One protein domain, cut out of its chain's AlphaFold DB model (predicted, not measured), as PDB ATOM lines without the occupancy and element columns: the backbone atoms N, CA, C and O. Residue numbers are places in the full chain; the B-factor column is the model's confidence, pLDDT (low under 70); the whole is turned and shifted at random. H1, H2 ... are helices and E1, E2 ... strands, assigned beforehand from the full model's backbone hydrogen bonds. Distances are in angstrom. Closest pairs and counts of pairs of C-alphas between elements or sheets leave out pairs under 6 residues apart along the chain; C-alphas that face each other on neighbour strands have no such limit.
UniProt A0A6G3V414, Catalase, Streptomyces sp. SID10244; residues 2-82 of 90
ATOM      1  N   ASP A   2     132.720 150.863 175.369       80.94
ATOM      2  CA  ASP A   2     131.924 150.466 174.196       80.94
ATOM      3  C   ASP A   2     132.750 150.295 172.912       80.94
ATOM      4  O   ASP A   2     132.617 149.287 172.237       80.94
ATOM      5  N   MET A   3     133.734 151.167 172.655       91.12
ATOM      6  CA  MET A   3     134.595 151.069 171.463       91.12
ATOM      7  C   MET A   3     135.312 149.713 171.304       91.12
ATOM      8  O   MET A   3     135.479 149.235 170.187       91.12
ATOM      9  N   VAL A   4     135.759 149.093 172.402       92.06
ATOM     10  CA  VAL A   4     136.451 147.790 172.343       92.06
ATOM     11  C   VAL A   4     135.448 146.670 172.075       92.06
ATOM     12  O   VAL A   4     135.735 145.760 171.302       92.06
ATOM     13  N   VAL A   5     134.261 146.762 172.679       92.50
ATOM     14  CA  VAL A   5     133.163 145.812 172.461       92.50
ATOM     15  C   VAL A   5     132.701 145.862 171.006       92.50
ATOM     16  O   VAL A   5     132.681 144.833 170.331       92.50
ATOM     17  N   ASP A   6     132.442 147.065 170.500       94.88
ATOM     18  CA  ASP A   6     132.019 147.301 169.121       94.88
ATOM     19  C   ASP A   6     133.079 146.819 168.125       94.88
ATOM     20  O   ASP A   6     132.751 146.173 167.131       94.88
ATOM     21  N   PHE A   7     134.362 147.067 168.403       95.81
ATOM     22  CA  PHE A   7     135.452 146.611 167.543       95.81
ATOM     23  C   PHE A   7     135.465 145.084 167.409       95.81
ATOM     24  O   PHE A   7     135.395 144.568 166.290       95.81
ATOM     25  N   PHE A   8     135.502 144.360 168.530       96.19
ATOM     26  CA  PHE A   8     135.617 142.899 168.518       96.19
ATOM     27  C   PHE A   8     134.357 142.182 168.030       96.19
ATOM     28  O   PHE A   8     134.453 141.025 167.621       96.19
ATOM     29  N   SER A   9     133.211 142.870 167.973       95.00
ATOM     30  CA  SER A   9     131.983 142.319 167.393       95.00
ATOM     31  C   SER A   9     132.131 141.950 165.911       95.00
ATOM     32  O   SER A   9     131.485 141.006 165.453       95.00
ATOM     33  N   CYS A  10     133.016 142.640 165.180       96.75
ATOM     34  CA  CYS A  10     133.217 142.475 163.735       96.75
ATOM     35  C   CYS A  10     134.682 142.270 163.326       96.75
ATOM     36  O   CYS A  10     134.949 141.982 162.160       96.75
ATOM     37  N   HIS A  11     135.636 142.430 164.245       97.31
ATOM     38  CA  HIS A  11     137.062 142.415 163.930       97.31
ATOM     39  C   HIS A  11     137.832 141.490 164.871       97.31
ATOM     40  O   HIS A  11     137.491 141.326 166.040       97.31
ATOM     41  N   SER A  12     138.916 140.917 164.356       97.50
ATOM     42  CA  SER A  12     139.969 140.292 165.158       97.50
ATOM     43  C   SER A  12     141.112 141.277 165.399       97.50
ATOM     44  O   SER A  12     141.317 142.195 164.603       97.50
ATOM     45  N   ALA A  13     141.907 141.043 166.439       97.31
ATOM     46  CA  ALA A  13     143.133 141.789 166.706       97.31
ATOM     47  C   ALA A  13     144.331 140.852 166.865       97.31
ATOM     48  O   ALA A  13     144.216 139.744 167.391       97.31
ATOM     49  N   GLU A  14     145.492 141.335 166.442       98.19
ATOM     50  CA  GLU A  14     146.773 140.669 166.622       98.19
ATOM     51  C   GLU A  14     147.763 141.662 167.229       98.19
ATOM     52  O   GLU A  14     147.846 142.812 166.795       98.19
ATOM     53  N   TYR A  15     148.482 141.221 168.255       98.06
ATOM     54  CA  TYR A  15     149.451 142.025 168.986       98.06
ATOM     55  C   TYR A  15     150.795 141.307 169.021       98.06
ATOM     56  O   TYR A  15     150.877 140.145 169.420       98.06
ATOM     57  N   GLU A  16     151.865 142.014 168.673       98.44
ATOM     58  CA  GLU A  16     153.223 141.541 168.928       98.44
ATOM     59  C   GLU A  16     153.594 141.802 170.389       98.44
ATOM     60  O   GLU A  16     153.701 142.950 170.829       98.44
ATOM     61  N   LEU A  17     153.834 140.733 171.147       98.12
ATOM     62  CA  LEU A  17     154.427 140.841 172.472       98.12
ATOM     63  C   LEU A  17     155.941 140.961 172.316       98.12
ATOM     64  O   LEU A  17     156.610 140.041 171.833       98.12
ATOM     65  N   ARG A  18     156.480 142.104 172.741       98.19
ATOM     66  CA  ARG A  18     157.901 142.432 172.625       98.19
ATOM     67  C   ARG A  18     158.521 142.655 173.996       98.19
ATOM     68  O   ARG A  18     157.865 143.167 174.897       98.19
ATOM     69  N   VAL A  19     159.795 142.307 174.129       97.12
ATOM     70  CA  VAL A  19     160.583 142.513 175.351       97.12
ATOM     71  C   VAL A  19     161.899 143.211 175.035       97.12
ATOM     72  O   VAL A  19     162.429 143.087 173.932       97.12
ATOM     73  N   GLN A  20     162.432 143.917 176.021       96.75
ATOM     74  CA  GLN A  20     163.780 144.472 176.020       96.75
ATOM     75  C   GLN A  20     164.653 143.620 176.951       96.75
ATOM     76  O   GLN A  20     164.220 143.241 178.040       96.75
ATOM     77  N   LEU A  21     165.858 143.253 176.507       94.94
ATOM     78  CA  LEU A  21     166.785 142.461 177.318       94.94
ATOM     79  C   LEU A  21     167.710 143.394 178.090       94.94
ATOM     80  O   LEU A  21     168.318 144.281 177.502       94.94
ATOM     81  N   CYS A  22     167.856 143.165 179.395       94.19
ATOM     82  CA  CYS A  22     168.723 143.994 180.225       94.19
ATOM     83  C   CYS A  22     170.179 143.870 179.754       94.19
ATOM     84  O   CYS A  22     170.830 142.849 179.973       94.19
ATOM     85  N   ALA A  23     170.669 144.908 179.078       93.38
ATOM     86  CA  ALA A  23     172.008 144.952 178.495       93.38
ATOM     87  C   ALA A  23     173.041 145.627 179.418       93.38
ATOM     88  O   ALA A  23     174.216 145.722 179.068       93.38
ATOM     89  N   SER A  24     172.616 146.092 180.599       91.06
ATOM     90  CA  SER A  24     173.448 146.800 181.574       91.06
ATOM     91  C   SER A  24     173.288 146.212 182.973       91.06
ATOM     92  O   SER A  24     172.214 145.759 183.355       91.06
ATOM     93  N   SER A  25     174.352 146.255 183.773       90.12
ATOM     94  CA  SER A  25     174.304 145.908 185.200       90.12
ATOM     95  C   SER A  25     173.957 147.099 186.103       90.12
ATOM     96  O   SER A  25     173.962 146.955 187.327       90.12
ATOM     97  N   ASP A  26     173.709 148.286 185.538       92.88
ATOM     98  CA  ASP A  26     173.253 149.447 186.308       92.88
ATOM     99  C   ASP A  26     171.861 149.166 186.887       92.88
ATOM    100  O   ASP A  26     170.904 148.876 186.170       92.88
ATOM    101  N   ARG A  27     171.747 149.277 188.213       88.75
ATOM    102  CA  ARG A  27     170.516 148.979 188.955       88.75
ATOM    103  C   ARG A  27     169.342 149.846 188.513       88.75
ATOM    104  O   ARG A  27     168.214 149.376 188.608       88.75
ATOM    105  N   ARG A  28     169.586 151.059 188.001       90.19
ATOM    106  CA  ARG A  28     168.530 151.963 187.516       90.19
ATOM    107  C   ARG A  28     167.656 151.328 186.442       90.19
ATOM    108  O   ARG A  28     166.464 151.583 186.433       90.19
ATOM    109  N   TRP A  29     168.213 150.440 185.618       92.75
ATOM    110  CA  TRP A  29     167.455 149.755 184.572       92.75
ATOM    111  C   TRP A  29     166.307 148.924 185.166       92.75
ATOM    112  O   TRP A  29     165.215 148.891 184.619       92.75
ATOM    113  N   ILE A  30     166.507 148.287 186.320       92.62
ATOM    114  CA  ILE A  30     165.491 147.415 186.929       92.62
ATOM    115  C   ILE A  30     164.707 148.117 188.046       92.62
ATOM    116  O   ILE A  30     163.555 147.773 188.297       92.62
ATOM    117  N   GLU A  31     165.332 149.058 188.752       93.06
ATOM    118  CA  GLU A  31     164.774 149.646 189.975       93.06
ATOM    119  C   GLU A  31     164.036 150.974 189.751       93.06
ATOM    120  O   GLU A  31     163.273 151.380 190.624       93.06
ATOM    121  N   ASP A  32     164.240 151.650 188.615       92.81
ATOM    122  CA  ASP A  32     163.616 152.940 188.310       92.81
ATOM    123  C   ASP A  32     162.653 152.813 187.123       92.81
ATOM    124  O   ASP A  32     163.057 152.804 185.964       92.81
ATOM    125  N   ALA A  33     161.354 152.733 187.418       90.44
ATOM    126  CA  ALA A  33     160.306 152.627 186.403       90.44
ATOM    127  C   ALA A  33     160.073 153.925 185.603       90.44
ATOM    128  O   ALA A  33     159.254 153.926 184.688       90.44
ATOM    129  N   THR A  34     160.747 155.028 185.954       92.81
ATOM    130  CA  THR A  34     160.709 156.287 185.188       92.81
ATOM    131  C   THR A  34     161.834 156.385 184.160       92.81
ATOM    132  O   THR A  34     161.863 157.321 183.363       92.81
ATOM    133  N   PHE A  35     162.767 155.428 184.179       92.56
ATOM    134  CA  PHE A  35     163.898 155.377 183.271       92.56
ATOM    135  C   PHE A  35     163.570 154.527 182.039       92.56
ATOM    136  O   PHE A  35     163.551 153.296 182.104       92.56
ATOM    137  N   ASP A  36     163.365 155.189 180.901       94.00
ATOM    138  CA  ASP A  36     163.203 154.512 179.616       94.00
ATOM    139  C   ASP A  36     164.514 153.837 179.189       94.00
ATOM    140  O   ASP A  36     165.587 154.450 179.187       94.00
ATOM    141  N   TRP A  37     164.437 152.562 178.809       95.19
ATOM    142  CA  TRP A  37     165.603 151.815 178.341       95.19
ATOM    143  C   TRP A  37     165.940 152.222 176.904       95.19
ATOM    144  O   TRP A  37     165.102 152.021 176.021       95.19
ATOM    145  N   PRO A  38     167.160 152.726 176.631       95.62
ATOM    146  CA  PRO A  38     167.541 153.154 175.288       95.62
ATOM    147  C   PRO A  38     167.445 152.010 174.274       95.62
ATOM    148  O   PRO A  38     168.088 150.966 174.439       95.62
ATOM    149  N   GLU A  39     166.671 152.210 173.205       96.50
ATOM    150  CA  GLU A  39     166.452 151.191 172.173       96.50
ATOM    151  C   GLU A  39     167.730 150.854 171.392       96.50
ATOM    152  O   GLU A  39     167.870 149.723 170.925       96.50
ATOM    153  N   GLU A  40     168.705 151.771 171.297       96.69
ATOM    154  CA  GLU A  40     169.988 151.483 170.640       96.69
ATOM    155  C   GLU A  40     170.822 150.449 171.412       96.69
ATOM    156  O   GLU A  40     171.648 149.747 170.827       96.69
ATOM    157  N   VAL A  41     170.614 150.356 172.729       96.06
ATOM    158  CA  VAL A  41     171.353 149.457 173.629       96.06
ATOM    159  C   VAL A  41     170.542 148.199 173.938       96.06
ATOM    160  O   VAL A  41     171.096 147.105 174.030       96.06
ATOM    161  N   SER A  42     169.227 148.343 174.083       97.50
ATOM    162  CA  SER A  42     168.297 147.250 174.336       97.50
ATOM    163  C   SER A  42     167.105 147.349 173.378       97.50
ATOM    164  O   SER A  42     166.051 147.857 173.759       97.50
ATOM    165  N   PRO A  43     167.229 146.853 172.138       97.38
ATOM    166  CA  PRO A  43     166.140 146.906 171.169       97.38
ATOM    167  C   PRO A  43     164.975 145.993 171.573       97.38
ATOM    168  O   PRO A  43     165.165 144.945 172.202       97.38
ATOM    169  N   HIS A  44     163.760 146.355 171.158       97.81
ATOM    170  CA  HIS A  44     162.586 145.500 171.318       97.81
ATOM    171  C   HIS A  44     162.711 144.220 170.480       97.81
ATOM    172  O   HIS A  44     162.956 144.260 169.275       97.81
ATOM    173  N   ARG A  45     162.486 143.068 171.115       97.94
ATOM    174  CA  ARG A  45     162.484 141.748 170.473       97.94
ATOM    175  C   ARG A  45     161.109 141.114 170.599       97.94
ATOM    176  O   ARG A  45     160.624 140.939 171.715       97.94
ATOM    177  N   THR A  46     160.500 140.744 169.476       98.19
ATOM    178  CA  THR A  46     159.244 139.982 169.467       98.19
ATOM    179  C   THR A  46     159.484 138.584 170.022       98.19
ATOM    180  O   THR A  46     160.392 137.880 169.582       98.19
ATOM    181  N   VAL A  47     158.682 138.194 171.012       97.81
ATOM    182  CA  VAL A  47     158.765 136.879 171.674       97.81
ATOM    183  C   VAL A  47     157.491 136.061 171.520       97.81
ATOM    184  O   VAL A  47     157.533 134.844 171.676       97.81
ATOM    185  N   ALA A  48     156.369 136.706 171.209       98.12
ATOM    186  CA  ALA A  48     155.115 136.032 170.927       98.12
ATOM    187  C   ALA A  48     154.187 136.927 170.106       98.12
ATOM    188  O   ALA A  48     154.347 138.148 170.060       98.12
ATOM    189  N   THR A  49     153.166 136.296 169.539       98.38
ATOM    190  CA  THR A  49     152.023 136.961 168.926       98.38
ATOM    191  C   THR A  49     150.780 136.569 169.709       98.38
ATOM    192  O   THR A  49     150.498 135.383 169.881       98.38
ATOM    193  N   VAL A  50     150.040 137.560 170.199       98.00
ATOM    194  CA  VAL A  50     148.766 137.362 170.890       98.00
ATOM    195  C   VAL A  50     147.647 137.687 169.918       98.00
ATOM    196  O   VAL A  50     147.551 138.809 169.425       98.00
ATOM    197  N   ARG A  51     146.789 136.705 169.655       98.00
ATOM    198  CA  ARG A  51     145.656 136.846 168.747       98.00
ATOM    199  C   ARG A  51     144.348 136.779 169.523       98.00
ATOM    200  O   ARG A  51     144.120 135.848 170.290       98.00
ATOM    201  N   PHE A  52     143.486 137.754 169.268       96.62
ATOM    202  CA  PHE A  52     142.103 137.778 169.718       96.62
ATOM    203  C   PHE A  52     141.199 137.672 168.498       96.62
ATOM    204  O   PHE A  52     141.175 138.564 167.649       96.62
ATOM    205  N   ASP A  53     140.452 136.578 168.410       97.06
ATOM    206  CA  ASP A  53     139.441 136.411 167.372       97.06
ATOM    207  C   ASP A  53     138.261 137.369 167.592       97.06
ATOM    208  O   ASP A  53     138.078 137.926 168.684       97.06
ATOM    209  N   GLN A  54     137.452 137.537 166.542       96.75
ATOM    210  CA  GLN A  54     136.152 138.196 166.638       96.75
ATOM    211  C   GLN A  54     135.320 137.518 167.735       96.75
ATOM    212  O   GLN A  54     135.195 136.292 167.767       96.75
ATOM    213  N   GLN A  55     134.771 138.313 168.648       94.56
ATOM    214  CA  GLN A  55     134.063 137.817 169.823       94.56
ATOM    215  C   GLN A  55     133.113 138.877 170.381       94.56
ATOM    216  O   GLN A  55     133.279 140.063 170.121       94.56
ATOM    217  N   ASP A  56     132.164 138.450 171.210       93.44
ATOM    218  CA  ASP A  56     131.476 139.344 172.141       93.44
ATOM    219  C   ASP A  56     132.276 139.378 173.458       93.44
ATOM    220  O   ASP A  56     132.244 138.408 174.228       93.44
ATOM    221  N   PRO A  57     133.065 140.437 173.721       89.81
ATOM    222  CA  PRO A  57     133.910 140.485 174.904       89.81
ATOM    223  C   PRO A  57     133.136 140.829 176.185       89.81
ATOM    224  O   PRO A  57     133.737 140.756 177.257       89.81
ATOM    225  N   TYR A  58     131.846 141.197 176.114       91.38
ATOM    226  CA  TYR A  58     131.110 141.785 177.243       91.38
ATOM    227  C   TYR A  58     129.815 141.039 177.611       91.38
ATOM    228  O   TYR A  58     128.890 141.618 178.190       91.38
ATOM    229  N   THR A  59     129.765 139.729 177.342       94.12
ATOM    230  CA  THR A  59     128.656 138.869 177.793       94.12
ATOM    231  C   THR A  59     128.504 138.898 179.325       94.12
ATOM    232  O   THR A  59     129.480 139.144 180.045       94.12
ATOM    233  N   PRO A  60     127.303 138.639 179.880       94.75
ATOM    234  CA  PRO A  60     127.099 138.551 181.329       94.75
ATOM    235  C   PRO A  60     128.090 137.619 182.044       94.75
ATOM    236  O   PRO A  60     128.603 137.977 183.101       94.75
ATOM    237  N   GLU A  61     128.416 136.472 181.452       94.56
ATOM    238  CA  GLU A  61     129.308 135.464 182.036       94.56
ATOM    239  C   GLU A  61     130.759 135.949 182.083       94.56
ATOM    240  O   GLU A  61     131.448 135.752 183.083       94.56
ATOM    241  N   ARG A  62     131.229 136.616 181.019       92.75
ATOM    242  CA  ARG A  62     132.587 137.182 180.970       92.75
ATOM    243  C   ARG A  62     132.761 138.326 181.956       92.75
ATOM    244  O   ARG A  62     133.837 138.444 182.535       92.75
ATOM    245  N   ARG A  63     131.715 139.129 182.166       92.62
ATOM    246  CA  ARG A  63     131.704 140.191 183.183       92.62
ATOM    247  C   ARG A  63     131.799 139.612 184.583       92.62
ATOM    248  O   ARG A  63     132.739 139.939 185.287       92.62
ATOM    249  N   ALA A  64     130.919 138.669 184.923       95.38
ATOM    250  CA  ALA A  64     130.966 137.992 186.219       95.38
ATOM    251  C   ALA A  64     132.336 137.340 186.468       95.38
ATOM    252  O   ALA A  64     132.925 137.494 187.531       95.38
ATOM    253  N   TYR A  65     132.906 136.666 185.466       95.25
ATOM    254  CA  TYR A  65     134.240 136.084 185.606       95.25
ATOM    255  C   TYR A  65     135.339 137.146 185.766       95.25
ATOM    256  O   TYR A  65     136.227 136.985 186.599       95.25
ATOM    257  N   GLY A  66     135.303 138.213 184.964       93.44
ATOM    258  CA  GLY A  66     136.277 139.302 185.010       93.44
ATOM    259  C   GLY A  66     136.265 140.063 186.335       93.44
ATOM    260  O   GLY A  66     137.334 140.381 186.848       93.44
ATOM    261  N   ASP A  67     135.075 140.295 186.885       92.75
ATOM    262  CA  ASP A  67     134.870 141.080 188.102       92.75
ATOM    263  C   ASP A  67     135.099 140.242 189.372       92.75
ATOM    264  O   ASP A  67     135.736 140.718 190.313       92.75
ATOM    265  N   ASP A  68     134.639 138.984 189.393       95.44
ATOM    266  CA  ASP A  68     134.591 138.183 190.625       95.44
ATOM    267  C   ASP A  68     135.685 137.105 190.723       95.44
ATOM    268  O   ASP A  68     135.973 136.615 191.818       95.44
ATOM    269  N   VAL A  69     136.289 136.685 189.602       95.56
ATOM    270  CA  VAL A  69     137.183 135.506 189.564       95.56
ATOM    271  C   VAL A  69     138.584 135.839 189.058       95.56
ATOM    272  O   VAL A  69     139.592 135.397 189.629       95.56
ATOM    273  N   LEU A  70     138.672 136.585 187.959       95.38
ATOM    274  CA  LEU A  70     139.929 136.866 187.287       95.38
ATOM    275  C   LEU A  70     140.825 137.738 188.171       95.38
ATOM    276  O   LEU A  70     140.438 138.793 188.657       95.38
ATOM    277  N   SER A  71     142.064 137.299 188.371       94.75
ATOM    278  CA  SER A  71     143.035 138.029 189.183       94.75
ATOM    279  C   SER A  71     144.437 137.905 188.601       94.75
ATOM    280  O   SER A  71     144.892 136.814 188.245       94.75
ATOM    281  N   PHE A  72     145.138 139.035 188.545       91.75
ATOM    282  CA  PHE A  72     146.506 139.144 188.046       91.75
ATOM    283  C   PHE A  72     147.456 139.459 189.203       91.75
ATOM    284  O   PHE A  72     147.137 140.254 190.083       91.75
ATOM    285  N   ASN A  73     148.615 138.807 189.218       89.88
ATOM    286  CA  ASN A  73     149.648 138.964 190.240       89.88
ATOM    287  C   ASN A  73     151.008 138.700 189.581       89.88
ATOM    288  O   ASN A  73     151.162 137.668 188.928       89.88
ATOM    289  N   SER A  74     151.983 139.587 189.785       88.25
ATOM    290  CA  SER A  74     153.353 139.456 189.267       88.25
ATOM    291  C   SER A  74     154.030 138.143 189.684       88.25
ATOM    292  O   SER A  74     154.812 137.584 188.923       88.25
ATOM    293  N   TRP A  75     153.695 137.602 190.856       90.94
ATOM    294  CA  TRP A  75     154.236 136.344 191.377       90.94
ATOM    295  C   TRP A  75     153.551 135.084 190.836       90.94
ATOM    296  O   TRP A  75     154.037 133.979 191.076       90.94
ATOM    297  N   ARG A  76     152.439 135.208 190.099       92.44
ATOM    298  CA  ARG A  76     151.805 134.068 189.415       92.44
ATOM    299  C   ARG A  76     152.513 133.797 188.088       92.44
ATOM    300  O   ARG A  76     151.992 134.096 187.019       92.44
ATOM    301  N   GLY A  77     153.707 133.220 188.173       90.56
ATOM    302  CA  GLY A  77     154.537 132.879 187.022       90.56
ATOM    303  C   GLY A  77     155.397 131.639 187.254       90.56
ATOM    304  O   GLY A  77     155.309 130.977 188.287       90.56
ATOM    305  N   LEU A  78     156.233 131.321 186.266       94.31
ATOM    306  CA  LEU A  78     157.263 130.290 186.396       94.31
ATOM    307  C   LEU A  78     158.361 130.770 187.349       94.31
ATOM    308  O   LEU A  78     158.664 131.961 187.383       94.31
ATOM    309  N   ASP A  79     159.024 129.845 188.046       92.81
ATOM    310  CA  ASP A  79     160.147 130.172 188.940       92.81
ATOM    311  C   ASP A  79     161.272 130.932 188.208       92.81
ATOM    312  O   ASP A  79     161.809 131.919 188.709       92.81
ATOM    313  N   ALA A  80     161.530 130.565 186.947       94.06
ATOM    314  CA  ALA A  80     162.480 131.255 186.074       94.06
ATOM    315  C   ALA A  80     162.135 132.737 185.816       94.06
ATOM    316  O   ALA A  80     163.014 133.513 185.450       94.06
ATOM    317  N   HIS A  81     160.872 133.138 185.993       91.25
ATOM    318  CA  HIS A  81     160.376 134.500 185.765       91.25
ATOM    319  C   HIS A  81     160.085 135.234 187.075       91.25
ATOM    320  O   HIS A  81     159.249 136.137 187.111       91.25
ATOM    321  N   ARG A  82     160.757 134.845 188.163       92.50
ATOM    322  CA  ARG A  82     160.617 135.512 189.456       92.50
ATOM    323  C   ARG A  82     160.750 137.040 189.297       92.50
ATOM    324  O   ARG A  82     161.782 137.493 188.793       92.50
TER     325      ARG A  82
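This is residues 2 to 82 of the 90 residues of the protein "Catalase" of Streptomyces sp. SID10244 (UniProt A0A6G3V414). Look for an open, C-shaped frame: a long ribbon of two antiparallel strands, E1 and E2, makes one long side, with H1 and H3 near one end and short H2 with its loops at the other. From H3 the tail, residues 69 to 82, folds back along the opposite side, leaving the middle empty, and residues 75 to 81 stand free. The 81 printed residues run H1, E1, H2, E2, H3, a mixed class of helices and strands, with under half of the residues, 37, in named elements. The whole is only just extended, close to loose, with a radius of gyration of the C-alphas of 17.7 A and spans of 48 by 27 by 24 A.

Start with E1, residues 13 to 19, and its antiparallel neighbour E2, residues 45 to 52, at 156 degrees between directions. Here N 15 and O 50 are 2.8 A apart and N 45 and O 19 are 2.8 A apart, both within hydrogen-bond range. H1, residues 2 to 10, is only just apart from E2, at 8.4 A. H2, residues 28 to 31, and H3, residues 60 to 68, are apart. Every O i to N i+4 pair is within range in H3 and 4 of 5 are in H1; H2 is too short for such a pair.

Find C-alpha 2 at (131.924, 150.466, 174.196); from there H1 runs 13.2 A. E1 covers 19.5 A. E2 starts at C-alpha 45, (162.484, 141.748, 170.473), and covers 20.8 A. H2 spans 5.1 A. H3 covers 11.9 A and ends at C-alpha 68, (134.591, 138.183, 190.625).

The C-alphas of Ser 25 and Pro 60, the two farthest apart, are 47.9 A apart. The printed part has no cut. The link from H2 to E2, 13 residues, is long. No printed residue is under 70 in pLDDT.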